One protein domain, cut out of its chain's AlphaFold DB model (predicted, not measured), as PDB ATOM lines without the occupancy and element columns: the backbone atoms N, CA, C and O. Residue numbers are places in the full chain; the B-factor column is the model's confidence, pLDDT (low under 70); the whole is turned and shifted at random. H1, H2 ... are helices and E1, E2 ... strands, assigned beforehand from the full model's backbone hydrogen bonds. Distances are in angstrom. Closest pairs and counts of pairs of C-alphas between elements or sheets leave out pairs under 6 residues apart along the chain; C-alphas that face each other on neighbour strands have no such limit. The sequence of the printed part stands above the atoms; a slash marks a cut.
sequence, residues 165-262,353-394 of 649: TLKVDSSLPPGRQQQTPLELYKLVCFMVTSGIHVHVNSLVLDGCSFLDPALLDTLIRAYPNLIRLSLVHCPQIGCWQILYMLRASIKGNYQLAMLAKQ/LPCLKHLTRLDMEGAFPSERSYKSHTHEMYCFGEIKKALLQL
ATOM      1  N   THR A 165     169.694 203.132 235.794       94.62
ATOM      2  CA  THR A 165     169.912 203.677 234.451       94.62
ATOM      3  C   THR A 165     170.392 205.119 234.541       94.62
ATOM      4  O   THR A 165     169.626 206.029 234.847       94.62
ATOM      5  N   LEU A 166     171.668 205.341 234.241       94.56
ATOM      6  CA  LEU A 166     172.268 206.666 234.161       94.56
ATOM      7  C   LEU A 166     172.150 207.192 232.734       94.56
ATOM      8  O   LEU A 166     172.863 206.737 231.845       94.56
ATOM      9  N   LYS A 167     171.278 208.178 232.517       93.81
ATOM     10  CA  LYS A 167     171.175 208.887 231.239       93.81
ATOM     11  C   LYS A 167     171.734 210.298 231.365       93.81
ATOM     12  O   LYS A 167     171.196 211.110 232.116       93.81
ATOM     13  N   VAL A 168     172.792 210.578 230.607       91.50
ATOM     14  CA  VAL A 168     173.377 211.917 230.487       91.50
ATOM     15  C   VAL A 168     172.731 212.617 229.298       91.50
ATOM     16  O   VAL A 168     172.842 212.151 228.167       91.50
ATOM     17  N   ASP A 169     172.040 213.731 229.540       85.06
ATOM     18  CA  ASP A 169     171.376 214.472 228.470       85.06
ATOM     19  C   ASP A 169     172.368 215.384 227.724       85.06
ATOM     20  O   ASP A 169     172.886 216.367 228.263       85.06
ATOM     21  N   SER A 170     172.644 215.058 226.461       80.12
ATOM     22  CA  SER A 170     173.514 215.837 225.574       80.12
ATOM     23  C   SER A 170     172.836 217.065 224.955       80.12
ATOM     24  O   SER A 170     173.533 217.927 224.409       80.12
ATOM     25  N   SER A 171     171.509 217.207 225.082       79.69
ATOM     26  CA  SER A 171     170.747 218.353 224.557       79.69
ATOM     27  C   SER A 171     170.973 219.663 225.328       79.69
ATOM     28  O   SER A 171     170.496 220.723 224.913       79.69
ATOM     29  N   LEU A 172     171.741 219.616 226.424       72.50
ATOM     30  CA  LEU A 172     172.131 220.783 227.210       72.50
ATOM     31  C   LEU A 172     172.771 221.881 226.334       72.50
ATOM     32  O   LEU A 172     173.614 221.585 225.483       72.50
ATOM     33  N   PRO A 173     172.437 223.167 226.569       75.12
ATOM     34  CA  PRO A 173     172.952 224.274 225.769       75.12
ATOM     35  C   PRO A 173     174.488 224.364 225.847       75.12
ATOM     36  O   PRO A 173     175.069 224.069 226.898       75.12
ATOM     37  N   PRO A 174     175.170 224.841 224.787       70.19
ATOM     38  CA  PRO A 174     176.626 224.724 224.632       70.19
ATOM     39  C   PRO A 174     177.454 225.381 225.749       70.19
ATOM     40  O   PRO A 174     178.587 224.976 225.991       70.19
ATOM     41  N   GLY A 175     176.891 226.351 226.480       72.62
ATOM     42  CA  GLY A 175     177.529 226.927 227.670       72.62
ATOM     43  C   GLY A 175     177.647 225.957 228.856       72.62
ATOM     44  O   GLY A 175     178.613 226.042 229.609       72.62
ATOM     45  N   ARG A 176     176.711 225.006 229.014       71.94
ATOM     46  CA  ARG A 176     176.771 223.962 230.056       71.94
ATOM     47  C   ARG A 176     177.607 222.751 229.635       71.94
ATOM     48  O   ARG A 176     178.243 222.147 230.491       71.94
ATOM     49  N   GLN A 177     177.695 222.447 228.337       72.25
ATOM     50  CA  GLN A 177     178.458 221.298 227.812       72.25
ATOM     51  C   GLN A 177     179.950 221.284 228.215       72.25
ATOM     52  O   GLN A 177     180.565 220.226 228.247       72.25
ATOM     53  N   GLN A 178     180.555 222.430 228.554       73.50
ATOM     54  CA  GLN A 178     181.940 222.465 229.056       73.50
ATOM     55  C   GLN A 178     182.086 222.018 230.521       73.50
ATOM     56  O   GLN A 178     183.192 221.694 230.954       73.50
ATOM     57  N   GLN A 179     180.999 222.027 231.299       77.69
ATOM     58  CA  GLN A 179     180.991 221.633 232.711       77.69
ATOM     59  C   GLN A 179     180.558 220.172 232.899       77.69
ATOM     60  O   GLN A 179     181.058 219.518 233.816       77.69
ATOM     61  N   THR A 180     179.751 219.624 231.981       81.50
ATOM     62  CA  THR A 180     179.262 218.234 232.036       81.50
ATOM     63  C   THR A 180     180.340 217.153 232.220       81.50
ATOM     64  O   THR A 180     180.042 216.210 232.947       81.50
ATOM     65  N   PRO A 181     181.588 217.230 231.697       85.94
ATOM     66  CA  PRO A 181     182.586 216.181 231.947       85.94
ATOM     67  C   PRO A 181     183.042 216.169 233.409       85.94
ATOM     68  O   PRO A 181     183.239 215.115 234.012       85.94
ATOM     69  N   LEU A 182     183.192 217.361 233.997       88.75
ATOM     70  CA  LEU A 182     183.580 217.529 235.394       88.75
ATOM     71  C   LEU A 182     182.426 217.168 236.335       88.75
ATOM     72  O   LEU A 182     182.668 216.610 237.401       88.75
ATOM     73  N   GLU A 183     181.187 217.481 235.960       89.62
ATOM     74  CA  GLU A 183     179.994 217.082 236.710       89.62
ATOM     75  C   GLU A 183     179.764 215.571 236.652       89.62
ATOM     76  O   GLU A 183     179.532 214.969 237.695       89.62
ATOM     77  N   LEU A 184     179.939 214.939 235.487       90.69
ATOM     78  CA  LEU A 184     179.876 213.486 235.333       90.69
ATOM     79  C   LEU A 184     180.957 212.792 236.173       90.69
ATOM     80  O   LEU A 184     180.648 211.884 236.937       90.69
ATOM     81  N   TYR A 185     182.205 213.266 236.127       89.88
ATOM     82  CA  TYR A 185     183.278 212.741 236.979       89.88
ATOM     83  C   TYR A 185     182.979 212.921 238.484       89.88
ATOM     84  O   TYR A 185     183.201 212.010 239.280       89.88
ATOM     85  N   LYS A 186     182.413 214.067 238.895       91.69
ATOM     86  CA  LYS A 186     181.970 214.295 240.283       91.69
ATOM     87  C   LYS A 186     180.821 213.366 240.696       91.69
ATOM     88  O   LYS A 186     180.852 212.853 241.814       91.69
ATOM     89  N   LEU A 187     179.849 213.131 239.811       93.50
ATOM     90  CA  LEU A 187     178.770 212.157 239.992       93.50
ATOM     91  C   LEU A 187     179.352 210.748 240.184       93.50
ATOM     92  O   LEU A 187     179.017 210.101 241.171       93.50
ATOM     93  N   VAL A 188     180.282 210.308 239.330       92.31
ATOM     94  CA  VAL A 188     180.984 209.016 239.475       92.31
ATOM     95  C   VAL A 188     181.652 208.917 240.847       92.31
ATOM     96  O   VAL A 188     181.375 207.981 241.596       92.31
ATOM     97  N   CYS A 189     182.454 209.913 241.243       91.62
ATOM     98  CA  CYS A 189     183.070 209.939 242.573       91.62
ATOM     99  C   CYS A 189     182.032 209.871 243.710       91.62
ATOM    100  O   CYS A 189     182.267 209.185 244.705       91.62
ATOM    101  N   PHE A 190     180.886 210.548 243.583       92.75
ATOM    102  CA  PHE A 190     179.794 210.494 244.559       92.75
ATOM    103  C   PHE A 190     179.121 209.113 244.628       92.75
ATOM    104  O   PHE A 190     178.837 208.628 245.724       92.75
ATOM    105  N   MET A 191     178.893 208.459 243.489       93.12
ATOM    106  CA  MET A 191     178.303 207.117 243.429       93.12
ATOM    107  C   MET A 191     179.244 206.046 243.984       93.12
ATOM    108  O   MET A 191     178.787 205.139 244.678       93.12
ATOM    109  N   VAL A 192     180.549 206.174 243.729       92.25
ATOM    110  CA  VAL A 192     181.582 205.287 244.284       92.25
ATOM    111  C   VAL A 192     181.691 205.479 245.795       92.25
ATOM    112  O   VAL A 192     181.491 204.532 246.548       92.25
ATOM    113  N   THR A 193     181.881 206.717 246.268       90.56
ATOM    114  CA  THR A 193     181.948 207.024 247.717       90.56
ATOM    115  C   THR A 193     180.668 206.709 248.490       90.56
ATOM    116  O   THR A 193     180.725 206.532 249.703       90.56
ATOM    117  N   SER A 194     179.514 206.655 247.820       89.94
ATOM    118  CA  SER A 194     178.231 206.296 248.438       89.94
ATOM    119  C   SER A 194     177.864 204.815 248.274       89.94
ATOM    120  O   SER A 194     176.764 204.447 248.670       89.94
ATOM    121  N   GLY A 195     178.710 203.986 247.649       91.88
ATOM    122  CA  GLY A 195     178.417 202.572 247.367       91.88
ATOM    123  C   GLY A 195     177.340 202.324 246.296       91.88
ATOM    124  O   GLY A 195     177.099 201.184 245.929       91.88
ATOM    125  N   ILE A 196     176.720 203.369 245.736       92.81
ATOM    126  CA  ILE A 196     175.593 203.272 244.786       92.81
ATOM    127  C   ILE A 196     176.033 202.699 243.428       92.81
ATOM    128  O   ILE A 196     175.237 202.076 242.730       92.81
ATOM    129  N   HIS A 197     177.296 202.903 243.047       92.75
ATOM    130  CA  HIS A 197     177.858 202.500 241.753       92.75
ATOM    131  C   HIS A 197     177.640 201.015 241.387       92.75
ATOM    132  O   HIS A 197     177.454 200.708 240.213       92.75
ATOM    133  N   VAL A 198     177.565 200.108 242.371       91.69
ATOM    134  CA  VAL A 198     177.285 198.677 242.140       91.69
ATOM    135  C   VAL A 198     175.854 198.398 241.659       91.69
ATOM    136  O   VAL A 198     175.576 197.304 241.178       91.69
ATOM    137  N   HIS A 199     174.929 199.351 241.782       93.50
ATOM    138  CA  HIS A 199     173.540 199.204 241.333       93.50
ATOM    139  C   HIS A 199     173.297 199.720 239.911       93.50
ATOM    140  O   HIS A 199     172.196 199.542 239.387       93.50
ATOM    141  N   VAL A 200     174.297 200.348 239.285       94.25
ATOM    142  CA  VAL A 200     174.215 200.842 237.907       94.25
ATOM    143  C   VAL A 200     174.262 199.660 236.950       94.25
ATOM    144  O   VAL A 200     175.242 198.921 236.933       94.25
ATOM    145  N   ASN A 201     173.211 199.503 236.146       94.44
ATOM    146  CA  ASN A 201     173.096 198.459 235.128       94.44
ATOM    147  C   ASN A 201     172.969 199.005 233.698       94.44
ATOM    148  O   ASN A 201     173.063 198.237 232.745       94.44
ATOM    149  N   SER A 202     172.768 200.312 233.522       94.62
ATOM    150  CA  SER A 202     172.720 200.932 232.203       94.62
ATOM    151  C   SER A 202     173.296 202.346 232.223       94.62
ATOM    152  O   SER A 202     173.007 203.126 233.130       94.62
ATOM    153  N   LEU A 203     174.108 202.676 231.219       94.69
ATOM    154  CA  LEU A 203     174.758 203.973 231.040       94.69
ATOM    155  C   LEU A 203     174.513 204.453 229.609       94.69
ATOM    156  O   LEU A 203     174.974 203.846 228.647       94.69
ATOM    157  N   VAL A 204     173.778 205.550 229.472       94.62
ATOM    158  CA  VAL A 204     173.375 206.140 228.195       94.62
ATOM    159  C   VAL A 204     174.066 207.492 228.060       94.62
ATOM    160  O   VAL A 204     173.753 208.435 228.792       94.62
ATOM    161  N   LEU A 205     175.029 207.566 227.138       92.88
ATOM    162  CA  LEU A 205     175.886 208.732 226.880       92.88
ATOM    163  C   LEU A 205     175.637 209.317 225.481       92.88
ATOM    164  O   LEU A 205     176.532 209.918 224.889       92.88
ATOM    165  N   ASP A 206     174.450 209.100 224.918       91.62
ATOM    166  CA  ASP A 206     174.165 209.426 223.522       91.62
ATOM    167  C   ASP A 206     174.369 210.916 223.222       91.62
ATOM    168  O   ASP A 206     173.897 211.795 223.944       91.62
ATOM    169  N   GLY A 207     175.073 211.215 222.133       88.62
ATOM    170  CA  GLY A 207     175.397 212.578 221.712       88.62
ATOM    171  C   GLY A 207     176.434 213.299 222.583       88.62
ATOM    172  O   GLY A 207     176.688 214.483 222.350       88.62
ATOM    173  N   CYS A 208     177.057 212.644 223.574       89.50
ATOM    174  CA  CYS A 208     178.077 213.259 224.428       89.50
ATOM    175  C   CYS A 208     179.381 213.543 223.656       89.50
ATOM    176  O   CYS A 208     180.362 212.805 223.724       89.50
ATOM    177  N   SER A 209     179.424 214.680 222.959       88.12
ATOM    178  CA  SER A 209     180.575 215.159 222.175       88.12
ATOM    179  C   SER A 209     181.842 215.448 222.993       88.12
ATOM    180  O   SER A 209     182.915 215.606 222.412       88.12
ATOM    181  N   PHE A 210     181.723 215.517 224.320       87.50
ATOM    182  CA  PHE A 210     182.822 215.712 225.267       87.50
ATOM    183  C   PHE A 210     183.442 214.404 225.780       87.50
ATOM    184  O   PHE A 210     184.417 214.451 226.528       87.50
ATOM    185  N   LEU A 211     182.854 213.249 225.450       88.94
ATOM    186  CA  LEU A 211     183.293 211.950 225.946       88.94
ATOM    187  C   LEU A 211     184.612 211.551 225.276       88.94
ATOM    188  O   LEU A 211     184.631 211.198 224.097       88.94
ATOM    189  N   ASP A 212     185.709 211.603 226.030       89.12
ATOM    190  CA  ASP A 212     187.001 211.075 225.594       89.12
ATOM    191  C   ASP A 212     187.181 209.593 226.004       89.12
ATOM    192  O   ASP A 212     186.467 209.092 226.883       89.12
ATOM    193  N   PRO A 213     188.114 208.851 225.373       85.94
ATOM    194  CA  PRO A 213     188.305 207.430 225.667       85.94
ATOM    195  C   PRO A 213     188.767 207.132 227.098       85.94
ATOM    196  O   PRO A 213     188.491 206.048 227.602       85.94
ATOM    197  N   ALA A 214     189.468 208.062 227.755       86.38
ATOM    198  CA  ALA A 214     189.969 207.857 229.112       86.38
ATOM    199  C   ALA A 214     188.838 207.998 230.140       86.38
ATOM    200  O   ALA A 214     188.743 207.199 231.071       86.38
ATOM    201  N   LEU A 215     187.941 208.967 229.942       88.06
ATOM    202  CA  LEU A 215     186.712 209.112 230.714       88.06
ATOM    203  C   LEU A 215     185.780 207.914 230.500       88.06
ATOM    204  O   LEU A 215     185.197 207.431 231.467       88.06
ATOM    205  N   LEU A 216     185.672 207.392 229.273       90.00
ATOM    206  CA  LEU A 216     184.865 206.202 228.992       90.00
ATOM    207  C   LEU A 216     185.416 204.936 229.674       90.00
ATOM    208  O   LEU A 216     184.658 204.236 230.341       90.00
ATOM    209  N   ASP A 217     186.724 204.676 229.585       85.12
ATOM    210  CA  ASP A 217     187.386 203.581 230.316       85.12
ATOM    211  C   ASP A 217     187.179 203.719 231.838       85.12
ATOM    212  O   ASP A 217     186.838 202.756 232.525       85.12
ATOM    213  N   THR A 218     187.279 204.949 232.354       86.44
ATOM    214  CA  THR A 218     187.027 205.273 233.765       86.44
ATOM    215  C   THR A 218     185.580 204.976 234.183       86.44
ATOM    216  O   THR A 218     185.357 204.393 235.243       86.44
ATOM    217  N   LEU A 219     184.597 205.346 233.355       89.44
ATOM    218  CA  LEU A 219     183.172 205.083 233.591       89.44
ATOM    219  C   LEU A 219     182.875 203.580 233.605       89.44
ATOM    220  O   LEU A 219     182.212 203.101 234.519       89.44
ATOM    221  N   ILE A 220     183.400 202.832 232.631       87.81
ATOM    222  CA  ILE A 220     183.227 201.376 232.542       87.81
ATOM    223  C   ILE A 220     183.797 200.687 233.788       87.81
ATOM    224  O   ILE A 220     183.120 199.858 234.390       87.81
ATOM    225  N   ARG A 221     185.012 201.055 234.221       85.62
ATOM    226  CA  ARG A 221     185.613 200.499 235.448       85.62
ATOM    227  C   ARG A 221     184.789 200.821 236.692       85.62
ATOM    228  O   ARG A 221     184.693 199.976 237.575       85.62
ATOM    229  N   ALA A 222     184.207 202.018 236.768       87.44
ATOM    230  CA  ALA A 222     183.453 202.477 237.931       87.44
ATOM    231  C   ALA A 222     182.088 201.796 238.125       87.44
ATOM    232  O   ALA A 222     181.519 201.924 239.208       87.44
ATOM    233  N   TYR A 223     181.562 201.080 237.127       90.44
ATOM    234  CA  TYR A 223     180.242 200.448 237.183       90.44
ATOM    235  C   TYR A 223     180.339 198.932 236.920       90.44
ATOM    236  O   TYR A 223     180.079 198.481 235.805       90.44
ATOM    237  N   PRO A 224     180.687 198.115 237.937       86.00
ATOM    238  CA  PRO A 224     180.995 196.689 237.760       86.00
ATOM    239  C   PRO A 224     179.796 195.797 237.380       86.00
ATOM    240  O   PRO A 224     179.997 194.617 237.111       86.00
ATOM    241  N   ASN A 225     178.569 196.339 237.351       88.44
ATOM    242  CA  ASN A 225     177.318 195.637 237.016       88.44
ATOM    243  C   ASN A 225     176.553 196.272 235.825       88.44
ATOM    244  O   ASN A 225     175.376 195.974 235.610       88.44
ATOM    245  N   LEU A 226     177.207 197.153 235.063       88.94
ATOM    246  CA  LEU A 226     176.707 197.853 233.872       88.94
ATOM    247  C   LEU A 226     176.335 196.916 232.690       88.94
ATOM    248  O   LEU A 226     177.073 196.779 231.729       88.94
ATOM    249  N   ILE A 227     175.153 196.306 232.685       88.88
ATOM    250  CA  ILE A 227     174.711 195.408 231.595       88.88
ATOM    251  C   ILE A 227     174.624 196.102 230.212       88.88
ATOM    252  O   ILE A 227     174.878 195.448 229.203       88.88
ATOM    253  N   ARG A 228     174.286 197.400 230.130       91.06
ATOM    254  CA  ARG A 228     174.090 198.121 228.848       91.06
ATOM    255  C   ARG A 228     174.811 199.467 228.782       91.06
ATOM    256  O   ARG A 228     174.618 200.311 229.654       91.06
ATOM    257  N   LEU A 229     175.546 199.724 227.704       91.88
ATOM    258  CA  LEU A 229     176.215 200.994 227.405       91.88
ATOM    259  C   LEU A 229     175.757 201.525 226.042       91.88
ATOM    260  O   LEU A 229     175.951 200.864 225.030       91.88
ATOM    261  N   SER A 230     175.213 202.741 226.001       93.06
ATOM    262  CA  SER A 230     174.837 203.412 224.750       93.06
ATOM    263  C   SER A 230     175.755 204.603 224.462       93.06
ATOM    264  O   SER A 230     175.975 205.463 225.320       93.06
ATOM    265  N   LEU A 231     176.319 204.615 223.251       90.50
ATOM    266  CA  LEU A 231     177.290 205.582 222.720       90.50
ATOM    267  C   LEU A 231     176.828 206.157 221.366       90.50
ATOM    268  O   LEU A 231     177.648 206.522 220.508       90.50
ATOM    269  N   VAL A 232     175.514 206.198 221.137       88.38
ATOM    270  CA  VAL A 232     174.931 206.612 219.857       88.38
ATOM    271  C   VAL A 232     175.253 208.088 219.618       88.38
ATOM    272  O   VAL A 232     175.175 208.920 220.515       88.38
ATOM    273  N   HIS A 233     175.672 208.433 218.400       86.38
ATOM    274  CA  HIS A 233     176.118 209.789 218.041       86.38
ATOM    275  C   HIS A 233     177.276 210.372 218.891       86.38
ATOM    276  O   HIS A 233     177.398 211.592 218.980       86.38
ATOM    277  N   CYS A 234     178.163 209.553 219.471       87.56
ATOM    278  CA  CYS A 234     179.402 210.022 220.117       87.56
ATOM    279  C   CYS A 234     180.582 210.074 219.120       87.56
ATOM    280  O   CYS A 234     181.211 209.042 218.884       87.56
ATOM    281  N   PRO A 235     180.937 211.238 218.527       79.62
ATOM    282  CA  PRO A 235     181.910 211.304 217.428       79.62
ATOM    283  C   PRO A 235     183.378 211.187 217.868       79.62
ATOM    284  O   PRO A 235     184.230 210.875 217.042       79.62
ATOM    285  N   GLN A 236     183.690 211.472 219.138       85.19
ATOM    286  CA  GLN A 236     185.067 211.430 219.662       85.19
ATOM    287  C   GLN A 236     185.528 210.014 220.020       85.19
ATOM    288  O   GLN A 236     186.729 209.755 220.097       85.19
ATOM    289  N   ILE A 237     184.575 209.098 220.212       84.94
ATOM    290  CA  ILE A 237     184.837 207.676 220.387       84.94
ATOM    291  C   ILE A 237     184.789 207.017 219.001       84.94
ATOM    292  O   ILE A 237     183.827 207.183 218.255       84.94
ATOM    293  N   GLY A 238     185.808 206.240 218.643       79.38
ATOM    294  CA  GLY A 238     185.846 205.375 217.456       79.38
ATOM    295  C   GLY A 238     185.689 203.894 217.821       79.38
ATOM    296  O   GLY A 238     185.982 203.521 218.960       79.38
ATOM    297  N   CYS A 239     185.282 203.025 216.876       75.50
ATOM    298  CA  CYS A 239     185.236 201.566 217.128       75.50
ATOM    299  C   CYS A 239     186.596 201.050 217.622       75.50
ATOM    300  O   CYS A 239     186.668 200.250 218.546       75.50
ATOM    301  N   TRP A 240     187.680 201.633 217.112       74.12
ATOM    302  CA  TRP A 240     189.055 201.393 217.538       74.12
ATOM    303  C   TRP A 240     189.361 201.587 219.018       74.12
ATOM    304  O   TRP A 240     190.115 200.801 219.584       74.12
ATOM    305  N   GLN A 241     188.796 202.608 219.660       80.19
ATOM    306  CA  GLN A 241     189.050 202.853 221.081       80.19
ATOM    307  C   GLN A 241     188.253 201.875 221.948       80.19
ATOM    308  O   GLN A 241     188.781 201.386 222.939       80.19
ATOM    309  N   ILE A 242     187.041 201.499 221.523       77.44
ATOM    310  CA  ILE A 242     186.257 200.426 222.157       77.44
ATOM    311  C   ILE A 242     186.990 199.088 222.031       77.44
ATOM    312  O   ILE A 242     187.243 198.432 223.038       77.44
ATOM    313  N   LEU A 243     187.441 198.729 220.826       68.81
ATOM    314  CA  LEU A 243     188.255 197.535 220.588       68.81
ATOM    315  C   LEU A 243     189.561 197.543 221.391       68.81
ATOM    316  O   LEU A 243     189.983 196.493 221.872       68.81
ATOM    317  N   TYR A 244     190.192 198.704 221.580       75.75
ATOM    318  CA  TYR A 244     191.377 198.825 222.425       75.75
ATOM    319  C   TYR A 244     191.055 198.620 223.912       75.75
ATOM    320  O   TYR A 244     191.768 197.864 224.565       75.75
ATOM    321  N   MET A 245     189.979 199.220 224.440       73.50
ATOM    322  CA  MET A 245     189.532 199.001 225.826       73.50
ATOM    323  C   MET A 245     189.185 197.527 226.076       73.50
ATOM    324  O   MET A 245     189.647 196.948 227.061       73.50
ATOM    325  N   LEU A 246     188.464 196.885 225.149       65.69
ATOM    326  CA  LEU A 246     188.209 195.442 225.176       65.69
ATOM    327  C   LEU A 246     189.526 194.654 225.158       65.69
ATOM    328  O   LEU A 246     189.770 193.848 226.049       65.69
ATOM    329  N   ARG A 247     190.433 194.915 224.207       65.81
ATOM    330  CA  ARG A 247     191.716 194.194 224.096       65.81
ATOM    331  C   ARG A 247     192.615 194.387 225.320       65.81
ATOM    332  O   ARG A 247     193.283 193.438 225.724       65.81
ATOM    333  N   ALA A 248     192.651 195.580 225.907       67.19
ATOM    334  CA  ALA A 248     193.400 195.863 227.130       67.19
ATOM    335  C   ALA A 248     192.828 195.070 228.315       67.19
ATOM    336  O   ALA A 248     193.580 194.440 229.057       67.19
ATOM    337  N   SER A 249     191.501 195.018 228.421       60.47
ATOM    338  CA  SER A 249     190.779 194.239 229.429       60.47
ATOM    339  C   SER A 249     191.037 192.732 229.288       60.47
ATOM    340  O   SER A 249     191.351 192.045 230.258       60.47
ATOM    341  N   ILE A 250     191.030 192.232 228.051       55.03
ATOM    342  CA  ILE A 250     191.356 190.844 227.698       55.03
ATOM    343  C   ILE A 250     192.821 190.499 228.019       55.03
ATOM    344  O   ILE A 250     193.100 189.428 228.557       55.03
ATOM    345  N   LYS A 251     193.770 191.398 227.725       57.22
ATOM    346  CA  LYS A 251     195.188 191.198 228.072       57.22
ATOM    347  C   LYS A 251     195.427 191.200 229.581       57.22
ATOM    348  O   LYS A 251     196.225 190.392 230.047       57.22
ATOM    349  N   GLY A 252     194.715 192.051 230.326       58.75
ATOM    350  CA  GLY A 252     194.714 192.040 231.790       58.75
ATOM    351  C   GLY A 252     194.310 190.671 232.338       58.75
ATOM    352  O   GLY A 252     195.073 190.074 233.095       58.75
ATOM    353  N   ASN A 253     193.188 190.121 231.855       47.72
ATOM    354  CA  ASN A 253     192.745 188.763 232.197       47.72
ATOM    355  C   ASN A 253     193.815 187.699 231.913       47.72
ATOM    356  O   ASN A 253     194.041 186.834 232.753       47.72
ATOM    357  N   TYR A 254     194.486 187.744 230.755       48.19
ATOM    358  CA  TYR A 254     195.491 186.733 230.403       48.19
ATOM    359  C   TYR A 254     196.727 186.793 231.313       48.19
ATOM    360  O   TYR A 254     197.199 185.762 231.784       48.19
ATOM    361  N   GLN A 255     197.236 187.995 231.606       52.91
ATOM    362  CA  GLN A 255     198.387 188.164 232.502       52.91
ATOM    363  C   GLN A 255     198.050 187.777 233.950       52.91
ATOM    364  O   GLN A 255     198.846 187.095 234.592       52.91
ATOM    365  N   LEU A 256     196.858 188.131 234.441       49.88
ATOM    366  CA  LEU A 256     196.375 187.708 235.760       49.88
ATOM    367  C   LEU A 256     196.150 186.190 235.839       49.88
ATOM    368  O   LEU A 256     196.546 185.581 236.825       49.88
ATOM    369  N   ALA A 257     195.596 185.556 234.800       47.91
ATOM    370  CA  ALA A 257     195.404 184.105 234.761       47.91
ATOM    371  C   ALA A 257     196.732 183.326 234.701       47.91
ATOM    372  O   ALA A 257     196.858 182.284 235.341       47.91
ATOM    373  N   MET A 258     197.733 183.839 233.975       53.34
ATOM    374  CA  MET A 258     199.096 183.288 233.973       53.34
ATOM    375  C   MET A 258     199.729 183.364 235.368       53.34
ATOM    376  O   MET A 258     200.246 182.363 235.860       53.34
ATOM    377  N   LEU A 259     199.632 184.519 236.039       54.25
ATOM    378  CA  LEU A 259     200.134 184.692 237.404       54.25
ATOM    379  C   LEU A 259     199.388 183.800 238.409       54.25
ATOM    380  O   LEU A 259     200.028 183.149 239.227       54.25
ATOM    381  N   ALA A 260     198.059 183.699 238.319       53.34
ATOM    382  CA  ALA A 260     197.266 182.830 239.189       53.34
ATOM    383  C   ALA A 260     197.669 181.350 239.052       53.34
ATOM    384  O   ALA A 260     197.853 180.676 240.061       53.34
ATOM    385  N   LYS A 261     197.896 180.862 237.821       51.94
ATOM    386  CA  LYS A 261     198.407 179.501 237.573       51.94
ATOM    387  C   LYS A 261     199.828 179.291 238.106       51.94
ATOM    388  O   LYS A 261     200.138 178.211 238.593       51.94
ATOM    389  N   GLN A 262     200.683 180.312 238.042       52.44
ATOM    390  CA  GLN A 262     202.056 180.249 238.556       52.44
ATOM    391  C   GLN A 262     202.126 180.228 240.099       52.44
ATOM    392  O   GLN A 262     203.138 179.809 240.657       52.44
ATOM    393  N   LEU A 353     189.469 191.699 239.269       39.81
ATOM    394  CA  LEU A 353     188.728 190.765 238.410       39.81
ATOM    395  C   LEU A 353     187.286 191.176 238.011       39.81
ATOM    396  O   LEU A 353     186.890 190.817 236.894       39.81
ATOM    397  N   PRO A 354     186.477 191.906 238.817       44.06
ATOM    398  CA  PRO A 354     185.060 192.129 238.488       44.06
ATOM    399  C   PRO A 354     184.824 192.882 237.171       44.06
ATOM    400  O   PRO A 354     183.956 192.514 236.378       44.06
ATOM    401  N   CYS A 355     185.633 193.908 236.891       40.12
ATOM    402  CA  CYS A 355     185.432 194.816 235.757       40.12
ATOM    403  C   CYS A 355     185.699 194.189 234.374       40.12
ATOM    404  O   CYS A 355     185.371 194.798 233.354       40.12
ATOM    405  N   LEU A 356     186.262 192.975 234.314       41.53
ATOM    406  CA  LEU A 356     186.735 192.359 233.068       41.53
ATOM    407  C   LEU A 356     185.793 191.271 232.530       41.53
ATOM    408  O   LEU A 356     185.567 191.221 231.321       41.53
ATOM    409  N   LYS A 357     185.167 190.462 233.401       48.75
ATOM    410  CA  LYS A 357     184.036 189.587 233.015       48.75
ATOM    411  C   LYS A 357     182.861 190.406 232.505       48.75
ATOM    412  O   LYS A 357     182.216 190.071 231.515       48.75
ATOM    413  N   HIS A 358     182.632 191.509 233.202       55.03
ATOM    414  CA  HIS A 358     181.594 192.480 232.958       55.03
ATOM    415  C   HIS A 358     181.521 192.944 231.486       55.03
ATOM    416  O   HIS A 358     180.474 192.848 230.849       55.03
ATOM    417  N   LEU A 359     182.661 193.335 230.904       54.19
ATOM    418  CA  LEU A 359     182.773 193.796 229.513       54.19
ATOM    419  C   LEU A 359     182.334 192.775 228.450       54.19
ATOM    420  O   LEU A 359     181.999 193.167 227.337       54.19
ATOM    421  N   THR A 360     182.331 191.480 228.774       52.34
ATOM    422  CA  THR A 360     181.897 190.407 227.856       52.34
ATOM    423  C   THR A 360     180.381 190.236 227.795       52.34
ATOM    424  O   THR A 360     179.868 189.631 226.857       52.34
ATOM    425  N   ARG A 361     179.669 190.786 228.788       62.50
ATOM    426  CA  ARG A 361     178.203 190.779 228.913       62.50
ATOM    427  C   ARG A 361     177.586 192.145 228.609       62.50
ATOM    428  O   ARG A 361     176.377 192.301 228.739       62.50
ATOM    429  N   LEU A 362     178.423 193.122 228.262       69.31
ATOM    430  CA  LEU A 362     178.026 194.496 228.014       69.31
ATOM    431  C   LEU A 362     177.370 194.613 226.636       69.31
ATOM    432  O   LEU A 362     178.048 194.533 225.611       69.31
ATOM    433  N   ASP A 363     176.065 194.854 226.627       79.38
ATOM    434  CA  ASP A 363     175.327 195.259 225.434       79.38
ATOM    435  C   ASP A 363     175.744 196.688 225.051       79.38
ATOM    436  O   ASP A 363     175.583 197.618 225.847       79.38
ATOM    437  N   MET A 364     176.358 196.860 223.876       77.44
ATOM    438  CA  MET A 364     176.945 198.130 223.436       77.44
ATOM    439  C   MET A 364     176.245 198.680 222.197       77.44
ATOM    440  O   MET A 364     176.566 198.302 221.071       77.44
ATOM    441  N   GLU A 365     175.358 199.646 222.408       80.81
ATOM    442  CA  GLU A 365     174.674 200.369 221.337       80.81
ATOM    443  C   GLU A 365     175.495 201.571 220.870       80.81
ATOM    444  O   GLU A 365     176.142 202.273 221.656       80.81
ATOM    445  N   GLY A 366     175.461 201.850 219.568       75.69
ATOM    446  CA  GLY A 366     176.224 202.955 219.007       75.69
ATOM    447  C   GLY A 366     177.728 202.721 219.097       75.69
ATOM    448  O   GLY A 366     178.470 203.695 219.185       75.69
ATOM    449  N   ALA A 367     178.193 201.468 219.119       69.31
ATOM    450  CA  ALA A 367     179.608 201.106 219.087       69.31
ATOM    451  C   ALA A 367     180.204 201.257 217.676       69.31
ATOM    452  O   ALA A 367     181.398 201.558 217.533       69.31
ATOM    453  N   PHE A 368     179.369 201.074 216.648       65.88
ATOM    454  CA  PHE A 368     179.782 200.966 215.252       65.88
ATOM    455  C   PHE A 368     179.647 202.287 214.466       65.88
ATOM    456  O   PHE A 368     178.807 203.133 214.791       65.88
ATOM    457  N   PRO A 369     180.467 202.506 213.415       64.56
ATOM    458  CA  PRO A 369     180.366 203.689 212.556       64.56
ATOM    459  C   PRO A 369     178.971 203.898 211.941       64.56
ATOM    460  O   PRO A 369     178.476 205.028 211.948       64.56
ATOM    461  N   SER A 370     178.325 202.832 211.462       61.94
ATOM    462  CA  SER A 370     176.974 202.865 210.884       61.94
ATOM    463  C   SER A 370     175.913 203.379 211.861       61.94
ATOM    464  O   SER A 370     175.186 204.320 211.535       61.94
ATOM    465  N   GLU A 371     175.879 202.842 213.082       61.72
ATOM    466  CA  GLU A 371     175.004 203.290 214.178       61.72
ATOM    467  C   GLU A 371     175.272 204.755 214.566       61.72
ATOM    468  O   GLU A 371     174.362 205.504 214.922       61.72
ATOM    469  N   ARG A 372     176.524 205.210 214.426       62.94
ATOM    470  CA  ARG A 372     176.929 206.617 214.598       62.94
ATOM    471  C   ARG A 372     176.657 207.493 213.372       62.94
ATOM    472  O   ARG A 372     177.135 208.626 213.325       62.94
ATOM    473  N   SER A 373     175.874 207.028 212.397       56.78
ATOM    474  CA  SER A 373     175.538 207.704 211.130       56.78
ATOM    475  C   SER A 373     176.713 207.972 210.170       56.78
ATOM    476  O   SER A 373     176.541 208.636 209.144       56.78
ATOM    477  N   TYR A 374     177.893 207.399 210.427       55.56
ATOM    478  CA  TYR A 374     179.013 207.409 209.488       55.56
ATOM    479  C   TYR A 374     178.841 206.285 208.459       55.56
ATOM    480  O   TYR A 374     179.141 205.125 208.731       55.56
ATOM    481  N   LYS A 375     178.418 206.644 207.238       49.72
ATOM    482  CA  LYS A 375     178.295 205.743 206.071       49.72
ATOM    483  C   LYS A 375     179.659 205.275 205.521       49.72
ATOM    484  O   LYS A 375     179.969 205.497 204.355       49.72
ATOM    485  N   SER A 376     180.496 204.667 206.356       54.56
ATOM    486  CA  SER A 376     181.835 204.196 205.990       54.56
ATOM    487  C   SER A 376     181.946 202.683 206.160       54.56
ATOM    488  O   SER A 376     182.611 202.191 207.068       54.56
ATOM    489  N   HIS A 377     181.304 201.946 205.251       55.41
ATOM    490  CA  HIS A 377     181.383 200.481 205.158       55.41
ATOM    491  C   HIS A 377     182.843 199.975 205.119       55.41
ATOM    492  O   HIS A 377     183.165 198.929 205.673       55.41
ATOM    493  N   THR A 378     183.767 200.758 204.551       55.91
ATOM    494  CA  THR A 378     185.213 200.479 204.575       55.91
ATOM    495  C   THR A 378     185.826 200.553 205.978       55.91
ATOM    496  O   THR A 378     186.703 199.751 206.294       55.91
ATOM    497  N   HIS A 379     185.363 201.458 206.847       61.72
ATOM    498  CA  HIS A 379     185.785 201.507 208.253       61.72
ATOM    499  C   HIS A 379     185.230 200.309 209.038       61.72
ATOM    500  O   HIS A 379     185.928 199.760 209.889       61.72
ATOM    501  N   GLU A 380     184.009 199.868 208.727       60.94
ATOM    502  CA  GLU A 380     183.396 198.684 209.345       60.94
ATOM    503  C   GLU A 380     184.125 197.402 208.941       60.94
ATOM    504  O   GLU A 380     184.542 196.646 209.815       60.94
ATOM    505  N   MET A 381     184.412 197.226 207.646       59.06
ATOM    506  CA  MET A 381     185.253 196.140 207.127       59.06
ATOM    507  C   MET A 381     186.668 196.137 207.722       59.06
ATOM    508  O   MET A 381     187.247 195.072 207.943       59.06
ATOM    509  N   TYR A 382     187.232 197.311 208.019       62.97
ATOM    510  CA  TYR A 382     188.531 197.412 208.679       62.97
ATOM    511  C   TYR A 382     188.459 197.022 210.166       62.97
ATOM    512  O   TYR A 382     189.240 196.176 210.601       62.97
ATOM    513  N   CYS A 383     187.482 197.539 210.929       59.62
ATOM    514  CA  CYS A 383     187.239 197.095 212.310       59.62
ATOM    515  C   CYS A 383     186.945 195.569 212.351       59.62
ATOM    516  O   CYS A 383     187.540 194.866 213.165       59.62
ATOM    517  N   PHE A 384     186.163 195.020 211.408       59.78
ATOM    518  CA  PHE A 384     185.915 193.575 211.222       59.78
ATOM    519  C   PHE A 384     187.201 192.765 211.003       59.78
ATOM    520  O   PHE A 384     187.442 191.767 211.688       59.78
ATOM    521  N   GLY A 385     188.046 193.190 210.058       60.22
ATOM    522  CA  GLY A 385     189.302 192.507 209.738       60.22
ATOM    523  C   GLY A 385     190.276 192.460 210.915       60.22
ATOM    524  O   GLY A 385     191.037 191.505 211.058       60.22
ATOM    525  N   GLU A 386     190.222 193.454 211.794       62.41
ATOM    526  CA  GLU A 386     191.136 193.600 212.925       62.41
ATOM    527  C   GLU A 386     190.627 192.898 214.194       62.41
ATOM    528  O   GLU A 386     191.426 192.291 214.907       62.41
ATOM    529  N   ILE A 387     189.305 192.833 214.406       58.72
ATOM    530  CA  ILE A 387     188.673 191.879 215.340       58.72
ATOM    531  C   ILE A 387     189.071 190.448 214.963       58.72
ATOM    532  O   ILE A 387     189.538 189.685 215.810       58.72
ATOM    533  N   LYS A 388     188.963 190.103 213.673       56.97
ATOM    534  CA  LYS A 388     189.366 188.795 213.149       56.97
ATOM    535  C   LYS A 388     190.855 188.515 213.392       56.97
ATOM    536  O   LYS A 388     191.189 187.433 213.861       56.97
ATOM    537  N   LYS A 389     191.754 189.470 213.120       60.19
ATOM    538  CA  LYS A 389     193.190 189.318 213.435       60.19
ATOM    539  C   LYS A 389     193.439 189.139 214.932       60.19
ATOM    540  O   LYS A 389     194.255 188.302 215.294       60.19
ATOM    541  N   ALA A 390     192.747 189.885 215.793       58.34
ATOM    542  CA  ALA A 390     192.889 189.755 217.241       58.34
ATOM    543  C   ALA A 390     192.438 188.370 217.741       58.34
ATOM    544  O   ALA A 390     193.143 187.772 218.547       58.34
ATOM    545  N   LEU A 391     191.324 187.844 217.219       56.03
ATOM    546  CA  LEU A 391     190.859 186.477 217.483       56.03
ATOM    547  C   LEU A 391     191.879 185.420 217.022       56.03
ATOM    548  O   LEU A 391     192.215 184.524 217.790       56.03
ATOM    549  N   LEU A 392     192.422 185.551 215.805       57.72
ATOM    550  CA  LEU A 392     193.418 184.613 215.266       57.72
ATOM    551  C   LEU A 392     194.746 184.646 216.046       57.72
ATOM    552  O   LEU A 392     195.290 183.594 216.372       57.72
ATOM    553  N   GLN A 393     195.242 185.836 216.404       60.62
ATOM    554  CA  GLN A 393     196.482 186.005 217.180       60.62
ATOM    555  C   GLN A 393     196.399 185.432 218.601       60.62
ATOM    556  O   GLN A 393     197.431 185.097 219.176       60.62
ATOM    557  N   LEU A 394     195.201 185.352 219.186       53.09
ATOM    558  CA  LEU A 394     195.005 184.736 220.500       53.09
ATOM    559  C   LEU A 394     194.989 183.200 220.418       53.09
ATOM    560  O   LEU A 394     195.455 182.555 221.352       53.09
TER     561      LEU A 394
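AT A GLANCE: This is residues 165 to 262 and 353 to 394 of the 649 residues of a protein of Absidia repens (UniProt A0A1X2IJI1). The chain winds as a short solenoid of four turns, each with a strand and then a helix: E1, E2, E3 and E4 lie side by side in a narrow ladder along one side, and H1, H3, H4 and H6 fan out in the same order on the other. The helices make few contacts with each other, and the far end of H4, residues 257 to 262, sticks out. The printed part has 140 residues, with six named helices and four strands in the order E1 H1 H2 E2 H3 E3 H4 H5 E4 H6, of mixed class, the sheet E1 E2 E3 E4 being parallel. It is compact, with a radius of gyration of the C-alphas of 16.2 A, yet flat, spanning 49 by 41 by 20 A.

IN THESE COORDINATES: E1, residues 165 to 167, begins with C-alpha 165 at (169.912, 203.677, 234.451). H1, residues 180 to 193, is 19.5 A long; H2 is residues 196 to 199 and E2 residues 202 to 204. H3, residues 213 to 222, measures 14.1 A, and E3 is residues 228 to 230. H4, residues 239 to 262, measures 34.6 A and begins at C-alpha 239 (185.236, 201.566, 217.128). H5 is residues 354 to 358 and E4 residues 363 to 365. H6, residues 377 to 394, measures 25.9 A and ends at C-alpha 394 (195.005, 184.736, 220.500).

HOW THE PARTS SIT: E1 and E2 are parallel at 8 degrees, with N 166 and O 202 2.8 A apart. E2 and E3 stand at 1 degrees, with N 203 and O 228 at 2.9 A, and E3 and E4 at 12 degrees, with N 229 and O 363 at 2.8 A; these N and O pairs are within hydrogen-bond range. E1, H1 H2, E2 and E2, H3, E3 are strand-helix-strand units, two parallel neighbour strands with helices between them, each with a right-handed crossover. The six helices are not on the sheet. H1 only just touches H3, with 3 pairs of C-alphas within 8 A, at a shallow tilt of 22 degrees, the same way; Val 188 and Ala 222 have the closest C-alphas, 7.2 A. H2 is close to H1 but not clearly touching, the closest C-alphas being those of Met 191 and His 197, 4.9 A. H3 and H4 are close but not clearly touching, Pro 213 to Gln 241 being closest at 6.5 A between C-alphas, at a steep tilt of 48 degrees. H4 only just touches H5, by 3 such pairs, closest at C-alphas 249 and 356, 5.8 A. H4 also only just touches H6, by 3 pairs, closest at C-alphas 239 and 383, 6.9 A, at a shallow tilt of 7 degrees. Every O i to N i+4 pair is within hydrogen-bond range in H1, H3, H4 and H6; H5 has 0 of 1, and 0 of 2 for O i to N i+3, and H2 is too short for an i+4 pair.

THE WHOLE: The C-alphas farthest apart, of Pro 173 and Gln 262, are 54.3 A apart. Residues 263 to 352 are not printed, and C-alphas 262 and 353 stand 17.0 A apart across the cut. The links E1 to H1 and E4 to H6 are long. Mean pLDDT of the printed part is 74.5; residues 243, 246 to 262, 353 to 362 and 367 to 394 are under 70.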